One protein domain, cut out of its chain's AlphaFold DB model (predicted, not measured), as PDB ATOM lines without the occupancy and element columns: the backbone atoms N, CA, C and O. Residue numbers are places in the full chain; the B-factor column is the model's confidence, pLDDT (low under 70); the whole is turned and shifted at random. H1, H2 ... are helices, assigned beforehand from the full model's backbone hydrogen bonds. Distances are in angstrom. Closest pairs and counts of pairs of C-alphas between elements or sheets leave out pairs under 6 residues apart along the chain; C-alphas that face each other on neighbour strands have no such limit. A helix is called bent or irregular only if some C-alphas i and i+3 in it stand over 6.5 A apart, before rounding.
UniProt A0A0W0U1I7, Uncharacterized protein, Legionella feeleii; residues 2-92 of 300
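Overview. This is residues 2 to 92 of the 300 residues of an uncharacterized protein of Legionella feeleii (UniProt A0A0W0U1I7). H1, H3 and H5 make a layer with H3 in the middle, and H2 and H4 loosely cover one face. The printed part has 91 residues with five named helices, H1 to H5, and is all helix. It is compact, radius of gyration of the C-alphas 12.0 A, spanning 31 by 28 by 22 A.

Along the chain. Find C-alpha 40 at (-1.916, 4.624, 28.768); from there H3 runs 22.3 A to residue 55. H1 is residues 2 to 17, H2 23 to 35, H4 64 to 72. H5, residues 75 to 90, ends at C-alpha (3.662, -12.987, 44.135); it is irregular, C-alphas 76 and 79 being 8.1 A apart.

Arrangement. H3 touches H5 at a steep tilt of 38 degrees, C-alphas of Gly 45 and Gly 79 closest, 4.3 A. H3 touches H1, C-alphas of Ala 11 and Ala 47 closest, 4.4 A. H1 and H2 form a hairpin. H4 is close to H3 but not clearly touching. O i to N i+4 pairs are within hydrogen-bond range throughout H1 to H4, 10 of 12 in H5.

Size, cuts and confidence. The printed part has no cut, no long link and no residue under pLDDT 70.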
ATOM      1  N   ALA A   2     -12.666   3.624  27.194       86.75
ATOM      2  CA  ALA A   2     -13.078   2.670  28.242       86.75
ATOM      3  C   ALA A   2     -11.909   2.132  29.103       86.75
ATOM      4  O   ALA A   2     -11.994   2.147  30.327       86.75
ATOM      5  N   VAL A   3     -10.789   1.745  28.477       90.50
ATOM      6  CA  VAL A   3      -9.597   1.226  29.184       90.50
ATOM      7  C   VAL A   3      -8.977   2.273  30.117       90.50
ATOM      8  O   VAL A   3      -8.720   1.991  31.281       90.50
ATOM      9  N   GLN A   4      -8.811   3.516  29.654       92.69
ATOM     10  CA  GLN A   4      -8.273   4.608  30.480       92.69
ATOM     11  C   GLN A   4      -9.123   4.854  31.731       92.69
ATOM     12  O   GLN A   4      -8.584   4.995  32.824       92.69
ATOM     13  N   GLN A   5     -10.451   4.881  31.589       91.94
ATOM     14  CA  GLN A   5     -11.348   5.058  32.733       91.94
ATOM     15  C   GLN A   5     -11.236   3.901  33.729       91.94
ATOM     16  O   GLN A   5     -11.211   4.139  34.935       91.94
ATOM     17  N   GLN A   6     -11.111   2.662  33.243       94.69
ATOM     18  CA  GLN A   6     -10.886   1.496  34.098       94.69
ATOM     19  C   GLN A   6      -9.565   1.597  34.870       94.69
ATOM     20  O   GLN A   6      -9.554   1.347  36.075       94.69
ATOM     21  N   LEU A   7      -8.473   2.012  34.220       95.31
ATOM     22  CA  LEU A   7      -7.168   2.180  34.867       95.31
ATOM     23  C   LEU A   7      -7.175   3.305  35.912       95.31
ATOM     24  O   LEU A   7      -6.712   3.098  37.035       95.31
ATOM     25  N   VAL A   8      -7.774   4.461  35.596       94.50
ATOM     26  CA  VAL A   8      -7.968   5.546  36.576       94.50
ATOM     27  C   VAL A   8      -8.789   5.043  37.763       94.50
ATOM     28  O   VAL A   8      -8.391   5.229  38.911       94.50
ATOM     29  N   GLN A   9      -9.904   4.350  37.515       95.06
ATOM     30  CA  GLN A   9     -10.753   3.834  38.586       95.06
ATOM     31  C   GLN A   9     -10.020   2.806  39.455       95.06
ATOM     32  O   GLN A   9     -10.170   2.811  40.678       95.06
ATOM     33  N   LYS A  10      -9.200   1.947  38.843       95.69
ATOM     34  CA  LYS A  10      -8.348   0.980  39.539       95.69
ATOM     35  C   LYS A  10      -7.370   1.684  40.485       95.69
ATOM     36  O   LYS A  10      -7.340   1.353  41.671       95.69
ATOM     37  N   ALA A  11      -6.648   2.693  39.996       95.44
ATOM     38  CA  ALA A  11      -5.729   3.495  40.805       95.44
ATOM     39  C   ALA A  11      -6.454   4.233  41.950       95.44
ATOM     40  O   ALA A  11      -6.042   4.153  43.109       95.44
ATOM     41  N   LEU A  12      -7.582   4.888  41.654       95.19
ATOM     42  CA  LEU A  12      -8.396   5.589  42.652       95.19
ATOM     43  C   LEU A  12      -8.917   4.648  43.739       95.19
ATOM     44  O   LEU A  12      -8.907   5.004  44.916       95.19
ATOM     45  N   ASN A  13      -9.345   3.437  43.379       95.19
ATOM     46  CA  ASN A  13      -9.812   2.450  44.348       95.19
ATOM     47  C   ASN A  13      -8.701   2.047  45.328       95.19
ATOM     48  O   ASN A  13      -8.962   1.973  46.530       95.19
ATOM     49  N   ALA A  14      -7.474   1.831  44.843       94.12
ATOM     50  CA  ALA A  14      -6.326   1.524  45.700       94.12
ATOM     51  C   ALA A  14      -6.026   2.679  46.673       94.12
ATOM     52  O   ALA A  14      -5.927   2.467  47.884       94.12
ATOM     53  N   LEU A  15      -5.989   3.920  46.175       93.69
ATOM     54  CA  LEU A  15      -5.769   5.106  47.010       93.69
ATOM     55  C   LEU A  15      -6.894   5.322  48.029       93.69
ATOM     56  O   LEU A  15      -6.626   5.665  49.180       93.69
ATOM     57  N   LYS A  16      -8.153   5.089  47.635       93.81
ATOM     58  CA  LYS A  16      -9.319   5.200  48.522       93.81
ATOM     59  C   LYS A  16      -9.212   4.229  49.693       93.81
ATOM     60  O   LYS A  16      -9.372   4.649  50.835       93.81
ATOM     61  N   LYS A  17      -8.922   2.952  49.418       92.50
ATOM     62  CA  LYS A  17      -8.735   1.925  50.456       92.50
ATOM     63  C   LYS A  17      -7.593   2.267  51.409       92.50
ATOM     64  O   LYS A  17      -7.675   1.965  52.594       92.50
ATOM     65  N   ALA A  18      -6.553   2.918  50.898       90.19
ATOM     66  CA  ALA A  18      -5.415   3.367  51.684       90.19
ATOM     67  C   ALA A  18      -5.641   4.697  52.434       90.19
ATOM     68  O   ALA A  18      -4.730   5.171  53.106       90.19
ATOM     69  N   GLY A  19      -6.812   5.336  52.305       90.31
ATOM     70  CA  GLY A  19      -7.088   6.647  52.910       90.31
ATOM     71  C   GLY A  19      -6.361   7.827  52.244       90.31
ATOM     72  O   GLY A  19      -6.460   8.958  52.718       90.31
ATOM     73  N   GLN A  20      -5.690   7.595  51.112       89.75
ATOM     74  CA  GLN A  20      -4.858   8.570  50.392       89.75
ATOM     75  C   GLN A  20      -5.673   9.542  49.514       89.75
ATOM     76  O   GLN A  20      -5.094  10.344  48.788       89.75
ATOM     77  N   LEU A  21      -7.012   9.482  49.548       89.31
ATOM     78  CA  LEU A  21      -7.912  10.384  48.806       89.31
ATOM     79  C   LEU A  21      -8.626  11.420  49.690       89.31
ATOM     80  O   LEU A  21      -9.597  12.033  49.254       89.31
ATOM     81  N   SER A  22      -8.178  11.616  50.929       87.38
ATOM     82  CA  SER A  22      -8.796  12.561  51.863       87.38
ATOM     83  C   SER A  22      -8.121  13.942  51.843       87.38
ATOM     84  O   SER A  22      -6.914  14.070  51.624       87.38
ATOM     85  N   GLY A  23      -8.916  14.992  52.074       89.75
ATOM     86  CA  GLY A  23      -8.436  16.373  52.183       89.75
ATOM     87  C   GLY A  23      -7.773  16.922  50.913       89.75
ATOM     88  O   GLY A  23      -7.981  16.429  49.804       89.75
ATOM     89  N   SER A  24      -6.953  17.961  51.081       87.19
ATOM     90  CA  SER A  24      -6.232  18.624  49.984       87.19
ATOM     91  C   SER A  24      -5.220  17.713  49.284       87.19
ATOM     92  O   SER A  24      -4.956  17.876  48.098       87.19
ATOM     93  N   GLU A  25      -4.653  16.744  50.005       84.88
ATOM     94  CA  GLU A  25      -3.708  15.772  49.445       84.88
ATOM     95  C   GLU A  25      -4.419  14.780  48.520       84.88
ATOM     96  O   GLU A  25      -3.910  14.470  47.448       84.88
ATOM     97  N   GLY A  26      -5.639  14.360  48.868       88.12
ATOM     98  CA  GLY A  26      -6.459  13.525  47.994       88.12
ATOM     99  C   GLY A  26      -6.755  14.168  46.641       88.12
ATOM    100  O   GLY A  26      -6.693  13.490  45.619       88.12
ATOM    101  N   VAL A  27      -7.002  15.482  46.623       90.50
ATOM    102  CA  VAL A  27      -7.204  16.247  45.380       90.50
ATOM    103  C   VAL A  27      -5.936  16.251  44.522       90.50
ATOM    104  O   VAL A  27      -6.018  16.006  43.320       90.50
ATOM    105  N   LYS A  28      -4.755  16.452  45.124       90.88
ATOM    106  CA  LYS A  28      -3.471  16.376  44.401       90.88
ATOM    107  C   LYS A  28      -3.235  14.985  43.816       90.88
ATOM    108  O   LYS A  28      -2.863  14.863  42.655       90.88
ATOM    109  N   ASN A  29      -3.511  13.938  44.590       90.81
ATOM    110  CA  ASN A  29      -3.336  12.557  44.146       90.81
ATOM    111  C   ASN A  29      -4.261  12.217  42.965       90.81
ATOM    112  O   ASN A  29      -3.853  11.518  42.041       90.81
ATOM    113  N   GLN A  30      -5.492  12.743  42.964       91.56
ATOM    114  CA  GLN A  30      -6.401  12.635  41.818       91.56
ATOM    115  C   GLN A  30      -5.877  13.398  40.598       91.56
ATOM    116  O   GLN A  30      -5.915  12.859  39.494       91.56
ATOM    117  N   ALA A  31      -5.365  14.616  40.791       92.56
ATOM    118  CA  ALA A  31      -4.812  15.425  39.708       92.56
ATOM    119  C   ALA A  31      -3.657  14.708  38.992       92.56
ATOM    120  O   ALA A  31      -3.687  14.616  37.770       92.56
ATOM    121  N   ILE A  32      -2.727  14.087  39.731       90.88
ATOM    122  CA  ILE A  32      -1.612  13.321  39.144       90.88
ATOM    123  C   ILE A  32      -2.121  12.187  38.234       90.88
ATOM    124  O   ILE A  32      -1.582  11.969  37.148       90.88
ATOM    125  N   LEU A  33      -3.175  11.464  38.635       92.50
ATOM    126  CA  LEU A  33      -3.757  10.403  37.799       92.50
ATOM    127  C   LEU A  33      -4.386  10.957  36.514       92.50
ATOM    128  O   LEU A  33      -4.279  10.332  35.460       92.50
ATOM    129  N   LEU A  34      -5.031  12.122  36.598       91.62
ATOM    130  CA  LEU A  34      -5.644  12.787  35.448       91.62
ATOM    131  C   LEU A  34      -4.593  13.375  34.496       91.62
ATOM    132  O   LEU A  34      -4.743  13.267  33.280       91.62
ATOM    133  N   GLU A  35      -3.503  13.931  35.026       93.12
ATOM    134  CA  GLU A  35      -2.365  14.429  34.239       93.12
ATOM    135  C   GLU A  35      -1.730  13.316  33.398       93.12
ATOM    136  O   GLU A  35      -1.415  13.519  32.226       93.12
ATOM    137  N   ASN A  36      -1.616  12.114  33.968       91.19
ATOM    138  CA  ASN A  36      -1.048  10.950  33.290       91.19
ATOM    139  C   ASN A  36      -2.083  10.148  32.478       91.19
ATOM    140  O   ASN A  36      -1.734   9.153  31.856       91.19
ATOM    141  N   GLN A  37      -3.351  10.574  32.419       90.38
ATOM    142  CA  GLN A  37      -4.430   9.799  31.790       90.38
ATOM    143  C   GLN A  37      -4.238   9.568  30.281       90.38
ATOM    144  O   GLN A  37      -4.765   8.602  29.718       90.38
ATOM    145  N   LYS A  38      -3.521  10.473  29.605       90.44
ATOM    146  CA  LYS A  38      -3.269  10.388  28.158       90.44
ATOM    147  C   LYS A  38      -2.199   9.353  27.802       90.44
ATOM    148  O   LYS A  38      -2.247   8.819  26.699       90.44
ATOM    149  N   ASP A  39      -1.288   9.062  28.727       94.69
ATOM    150  CA  ASP A  39      -0.234   8.060  28.578       94.69
ATOM    151  C   ASP A  39      -0.723   6.738  29.186       94.69
ATOM    152  O   ASP A  39      -0.709   6.539  30.401       94.69
ATOM    153  N   ILE A  40      -1.251   5.859  28.330       93.38
ATOM    154  CA  ILE A  40      -1.916   4.624  28.768       93.38
ATOM    155  C   ILE A  40      -0.932   3.691  29.479       93.38
ATOM    156  O   ILE A  40      -1.293   3.134  30.513       93.38
ATOM    157  N   GLU A  41       0.291   3.551  28.967       93.75
ATOM    158  CA  GLU A  41       1.310   2.664  29.538       93.75
ATOM    159  C   GLU A  41       1.749   3.156  30.919       93.75
ATOM    160  O   GLU A  41       1.794   2.389  31.886       93.75
ATOM    161  N   LYS A  42       1.995   4.465  31.053       95.62
ATOM    162  CA  LYS A  42       2.327   5.069  32.346       95.62
ATOM    163  C   LYS A  42       1.175   4.935  33.337       95.62
ATOM    164  O   LYS A  42       1.400   4.564  34.490       95.62
ATOM    165  N   LEU A  43      -0.061   5.189  32.906       95.62
ATOM    166  CA  LEU A  43      -1.245   5.037  33.753       95.62
ATOM    167  C   LEU A  43      -1.451   3.582  34.197       95.62
ATOM    168  O   LEU A  43      -1.799   3.340  35.355       95.62
ATOM    169  N   GLU A  44      -1.227   2.617  33.307       96.31
ATOM    170  CA  GLU A  44      -1.281   1.194  33.632       96.31
ATOM    171  C   GLU A  44      -0.234   0.828  34.685       96.31
ATOM    172  O   GLU A  44      -0.577   0.224  35.705       96.31
ATOM    173  N   GLY A  45       1.013   1.267  34.500       97.06
ATOM    174  CA  GLY A  45       2.072   1.073  35.485       97.06
ATOM    175  C   GLY A  45       1.718   1.684  36.844       97.06
ATOM    176  O   GLY A  45       1.860   1.012  37.865       97.06
ATOM    177  N   ILE A  46       1.165   2.905  36.881       97.38
ATOM    178  CA  ILE A  46       0.681   3.534  38.124       97.38
ATOM    179  C   ILE A  46      -0.411   2.680  38.778       97.38
ATOM    180  O   ILE A  46      -0.331   2.373  39.970       97.38
ATOM    181  N   ALA A  47      -1.437   2.287  38.021       97.19
ATOM    182  CA  ALA A  47      -2.567   1.532  38.551       97.19
ATOM    183  C   ALA A  47      -2.136   0.161  39.097       97.19
ATOM    184  O   ALA A  47      -2.589  -0.243  40.171       97.19
ATOM    185  N   ASN A  48      -1.240  -0.531  38.390       97.50
ATOM    186  CA  ASN A  48      -0.681  -1.814  38.809       97.50
ATOM    187  C   ASN A  48       0.198  -1.659  40.055       97.50
ATOM    188  O   ASN A  48       0.029  -2.404  41.019       97.50
ATOM    189  N   ALA A  49       1.073  -0.653  40.084       97.94
ATOM    190  CA  ALA A  49       1.923  -0.374  41.233       97.94
ATOM    191  C   ALA A  49       1.113  -0.077  42.505       97.94
ATOM    192  O   ALA A  49       1.377  -0.655  43.561       97.94
ATOM    193  N   LEU A  50       0.098   0.786  42.406       97.62
ATOM    194  CA  LEU A  50      -0.765   1.131  43.538       97.62
ATOM    195  C   LEU A  50      -1.584  -0.066  44.025       97.62
ATOM    196  O   LEU A  50      -1.741  -0.242  45.231       97.62
ATOM    197  N   GLU A  51      -2.078  -0.906  43.115       96.81
ATOM    198  CA  GLU A  51      -2.769  -2.139  43.493       96.81
ATOM    199  C   GLU A  51      -1.844  -3.084  44.272       96.81
ATOM    200  O   GLU A  51      -2.243  -3.624  45.308       96.81
ATOM    201  N   VAL A  52      -0.605  -3.272  43.807       97.50
ATOM    202  CA  VAL A  52       0.368  -4.135  44.487       97.50
ATOM    203  C   VAL A  52       0.720  -3.584  45.867       97.50
ATOM    204  O   VAL A  52       0.680  -4.336  46.840       97.50
ATOM    205  N   LEU A  53       0.985  -2.280  45.988       96.25
ATOM    206  CA  LEU A  53       1.267  -1.657  47.283       96.25
ATOM    207  C   LEU A  53       0.064  -1.741  48.240       96.25
ATOM    208  O   LEU A  53       0.254  -1.931  49.440       96.25
ATOM    209  N   GLU A  54      -1.175  -1.632  47.746       95.25
ATOM    210  CA  GLU A  54      -2.378  -1.844  48.564       95.25
ATOM    211  C   GLU A  54      -2.440  -3.283  49.084       95.25
ATOM    212  O   GLU A  54      -2.555  -3.505  50.291       95.25
ATOM    213  N   ARG A  55      -2.277  -4.263  48.185       94.69
ATOM    214  CA  ARG A  55      -2.310  -5.698  48.504       94.69
ATOM    215  C   ARG A  55      -1.220  -6.102  49.496       94.69
ATOM    216  O   ARG A  55      -1.485  -6.870  50.422       94.69
ATOM    217  N   ALA A  56      -0.026  -5.540  49.338       95.31
ATOM    218  CA  ALA A  56       1.113  -5.736  50.227       95.31
ATOM    219  C   ALA A  56       0.983  -4.980  51.567       95.31
ATOM    220  O   ALA A  56       1.830  -5.136  52.447       95.31
ATOM    221  N   ARG A  57      -0.086  -4.183  51.752       95.19
ATOM    222  CA  ARG A  57      -0.305  -3.291  52.907       95.19
ATOM    223  C   ARG A  57       0.799  -2.243  53.084       95.19
ATOM    224  O   ARG A  57       1.124  -1.822  54.191       95.19
ATOM    225  N   MET A  58       1.379  -1.818  51.969       95.31
ATOM    226  CA  MET A  58       2.427  -0.804  51.909       95.31
ATOM    227  C   MET A  58       1.895   0.601  51.640       95.31
ATOM    228  O   MET A  58       2.667   1.540  51.771       95.31
ATOM    229  N   LEU A  59       0.609   0.766  51.295       92.62
ATOM    230  CA  LEU A  59      -0.051   2.083  51.213       92.62
ATOM    231  C   LEU A  59      -0.755   2.513  52.509       92.62
ATOM    232  O   LEU A  59      -1.033   3.698  52.684       92.62
ATOM    233  N   ASN A  60      -1.080   1.567  53.392       88.81
ATOM    234  CA  ASN A  60      -1.875   1.798  54.606       88.81
ATOM    235  C   ASN A  60      -1.073   1.626  55.909       88.81
ATOM    236  O   ASN A  60      -1.642   1.735  56.994       88.81
ATOM    237  N   ASN A  61       0.234   1.370  55.822       87.81
ATOM    238  CA  ASN A  61       1.135   1.369  56.973       87.81
ATOM    239  C   ASN A  61       1.655   2.794  57.277       87.81
ATOM    240  O   ASN A  61       1.331   3.757  56.580       87.81
ATOM    241  N   PHE A  62       2.498   2.937  58.305       89.62
ATOM    242  CA  PHE A  62       3.080   4.230  58.697       89.62
ATOM    243  C   PHE A  62       3.987   4.863  57.618       89.62
ATOM    244  O   PHE A  62       4.226   6.067  57.653       89.62
ATOM    245  N   GLN A  63       4.458   4.076  56.644       91.88
ATOM    246  CA  GLN A  63       5.244   4.524  55.486       91.88
ATOM    247  C   GLN A  63       4.389   4.763  54.237       91.88
ATOM    248  O   GLN A  63       4.912   5.226  53.228       91.88
ATOM    249  N   GLY A  64       3.077   4.518  54.283       92.06
ATOM    250  CA  GLY A  64       2.234   4.482  53.090       92.06
ATOM    251  C   GLY A  64       2.247   5.758  52.260       92.06
ATOM    252  O   GLY A  64       2.335   5.705  51.033       92.06
ATOM    253  N   LYS A  65       2.260   6.915  52.932       90.94
ATOM    254  CA  LYS A  65       2.408   8.212  52.261       90.94
ATOM    255  C   LYS A  65       3.781   8.355  51.594       90.94
ATOM    256  O   LYS A  65       3.855   8.831  50.467       90.94
ATOM    257  N   ALA A  66       4.855   7.947  52.271       93.88
ATOM    258  CA  ALA A  66       6.208   8.013  51.722       93.88
ATOM    259  C   ALA A  66       6.357   7.088  50.504       93.88
ATOM    260  O   ALA A  66       6.842   7.529  49.469       93.88
ATOM    261  N   ASN A  67       5.836   5.861  50.583       96.00
ATOM    262  CA  ASN A  67       5.858   4.895  49.484       96.00
ATOM    263  C   ASN A  67       5.115   5.414  48.250       96.00
ATOM    264  O   ASN A  67       5.630   5.338  47.135       96.00
ATOM    265  N   TYR A  68       3.931   6.003  48.450       94.88
ATOM    266  CA  TYR A  68       3.194   6.664  47.376       94.88
ATOM    267  C   TYR A  68       4.011   7.794  46.733       94.88
ATOM    268  O   TYR A  68       4.157   7.830  45.514       94.88
ATOM    269  N   LEU A  69       4.584   8.690  47.542       93.31
ATOM    270  CA  LEU A  69       5.378   9.811  47.035       93.31
ATOM    271  C   LEU A  69       6.626   9.340  46.277       93.31
ATOM    272  O   LEU A  69       6.890   9.846  45.188       93.31
ATOM    273  N   CYS A  70       7.350   8.345  46.794       95.50
ATOM    274  CA  CYS A  70       8.493   7.750  46.103       95.50
ATOM    275  C   CYS A  70       8.089   7.158  44.748       95.50
ATOM    276  O   CYS A  70       8.794   7.366  43.763       95.50
ATOM    277  N   LEU A  71       6.943   6.476  44.659       96.56
ATOM    278  CA  LEU A  71       6.435   5.971  43.383       96.56
ATOM    279  C   LEU A  71       6.137   7.119  42.402       96.56
ATOM    280  O   LEU A  71       6.561   7.064  41.248       96.56
ATOM    281  N   MET A  72       5.462   8.180  42.860       94.19
ATOM    282  CA  MET A  72       5.127   9.344  42.024       94.19
ATOM    283  C   MET A  72       6.362  10.152  41.587       94.19
ATOM    284  O   MET A  72       6.329  10.827  40.565       94.19
ATOM    285  N   GLN A  73       7.476  10.070  42.314       95.50
ATOM    286  CA  GLN A  73       8.755  10.669  41.904       95.50
ATOM    287  C   GLN A  73       9.502   9.841  40.847       95.50
ATOM    288  O   GLN A  73      10.487  10.308  40.279       95.50
ATOM    289  N   ASN A  74       9.058   8.612  40.580       96.56
ATOM    290  CA  ASN A  74       9.723   7.677  39.674       96.56
ATOM    291  C   ASN A  74       8.794   7.210  38.541       96.56
ATOM    292  O   ASN A  74       8.924   6.089  38.046       96.56
ATOM    293  N   LEU A  75       7.879   8.086  38.103       95.50
ATOM    294  CA  LEU A  75       6.875   7.770  37.081       95.50
ATOM    295  C   LEU A  75       7.461   7.365  35.725       95.50
ATOM    296  O   LEU A  75       6.849   6.568  35.020       95.50
ATOM    297  N   ASP A  76       8.655   7.841  35.379       95.44
ATOM    298  CA  ASP A  76       9.314   7.487  34.111       95.44
ATOM    299  C   ASP A  76       9.738   6.011  34.036       95.44
ATOM    300  O   ASP A  76      10.029   5.499  32.959       95.44
ATOM    301  N   HIS A  77       9.743   5.304  35.169       97.69
ATOM    302  CA  HIS A  77      10.054   3.875  35.246       97.69
ATOM    303  C   HIS A  77       8.951   3.072  35.944       97.69
ATOM    304  O   HIS A  77       9.183   1.944  36.384       97.69
ATOM    305  N   VAL A  78       7.744   3.636  36.054       97.44
ATOM    306  CA  VAL A  78       6.652   3.034  36.832       97.44
ATOM    307  C   VAL A  78       6.250   1.652  36.322       97.44
ATOM    308  O   VAL A  78       5.909   0.803  37.136       97.44
ATOM    309  N   GLY A  79       6.361   1.388  35.014       97.56
ATOM    310  CA  GLY A  79       6.121   0.062  34.435       97.56
ATOM    311  C   GLY A  79       7.068  -1.002  35.001       97.56
ATOM    312  O   GLY A  79       6.613  -1.967  35.611       97.56
ATOM    313  N   SER A  80       8.385  -0.778  34.908       98.19
ATOM    314  CA  SER A  80       9.387  -1.721  35.440       98.19
ATOM    315  C   SER A  80       9.284  -1.877  36.962       98.19
ATOM    316  O   SER A  80       9.390  -2.989  37.480       98.19
ATOM    317  N   ILE A  81       9.019  -0.784  37.692       98.56
ATOM    318  CA  ILE A  81       8.788  -0.837  39.145       98.56
ATOM    319  C   ILE A  81       7.536  -1.669  39.461       98.56
ATOM    320  O   ILE A  81       7.582  -2.519  40.348       98.56
ATOM    321  N   ALA A  82       6.427  -1.458  38.743       98.31
ATOM    322  CA  ALA A  82       5.177  -2.192  38.943       98.31
ATOM    323  C   ALA A  82       5.348  -3.693  38.688       98.31
ATOM    324  O   ALA A  82       4.928  -4.500  39.517       98.31
ATOM    325  N   GLU A  83       6.004  -4.066  37.589       98.44
ATOM    326  CA  GLU A  83       6.347  -5.456  37.271       98.44
ATOM    327  C   GLU A  83       7.222  -6.085  38.361       98.44
ATOM    328  O   GLU A  83       6.926  -7.181  38.845       98.44
ATOM    329  N   GLY A  84       8.266  -5.373  38.798       98.56
ATOM    330  CA  GLY A  84       9.151  -5.845  39.858       98.56
ATOM    331  C   GLY A  84       8.416  -6.052  41.184       98.56
ATOM    332  O   GLY A  84       8.541  -7.103  41.815       98.56
ATOM    333  N   MET A  85       7.577  -5.093  41.586       98.44
ATOM    334  CA  MET A  85       6.753  -5.222  42.789       98.44
ATOM    335  C   MET A  85       5.764  -6.381  42.674       98.44
ATOM    336  O   MET A  85       5.590  -7.121  43.640       98.44
ATOM    337  N   ALA A  86       5.133  -6.572  41.512       98.25
ATOM    338  CA  ALA A  86       4.207  -7.676  41.284       98.25
ATOM    339  C   ALA A  86       4.903  -9.039  41.435       98.25
ATOM    340  O   ALA A  86       4.365  -9.923  42.106       98.25
ATOM    341  N   ALA A  87       6.113  -9.192  40.883       98.31
ATOM    342  CA  ALA A  87       6.913 -10.408  41.029       98.31
ATOM    343  C   ALA A  87       7.265 -10.690  42.502       98.31
ATOM    344  O   ALA A  87       7.073 -11.806  42.993       98.31
ATOM    345  N   LEU A  88       7.716  -9.668  43.238       98.38
ATOM    346  CA  LEU A  88       8.037  -9.802  44.660       98.38
ATOM    347  C   LEU A  88       6.805 -10.087  45.522       98.38
ATOM    348  O   LEU A  88       6.876 -10.907  46.436       98.38
ATOM    349  N   GLU A  89       5.669  -9.444  45.253       97.56
ATOM    350  CA  GLU A  89       4.419  -9.694  45.978       97.56
ATOM    351  C   GLU A  89       3.876 -11.099  45.694       97.56
ATOM    352  O   GLU A  89       3.403 -11.766  46.615       97.56
ATOM    353  N   HIS A  90       4.006 -11.602  44.461       96.69
ATOM    354  CA  HIS A  90       3.662 -12.987  44.135       96.69
ATOM    355  C   HIS A  90       4.499 -13.984  44.953       96.69
ATOM    356  O   HIS A  90       3.962 -14.942  45.511       96.69
ATOM    357  N   ALA A  91       5.792 -13.695  45.126       96.50
ATOM    358  CA  ALA A  91       6.690 -14.438  46.010       96.50
ATOM    359  C   ALA A  91       6.517 -14.104  47.511       96.50
ATOM    360  O   ALA A  91       7.234 -14.649  48.351       96.50
ATOM    361  N   ARG A  92       5.569 -13.223  47.870       96.56
ATOM    362  CA  ARG A  92       5.297 -12.722  49.234       96.56
ATOM    363  C   ARG A  92       6.494 -12.033  49.907       96.56
ATOM    364  O   ARG A  92       6.545 -11.940  51.133       96.56
TER     365      ARG A  92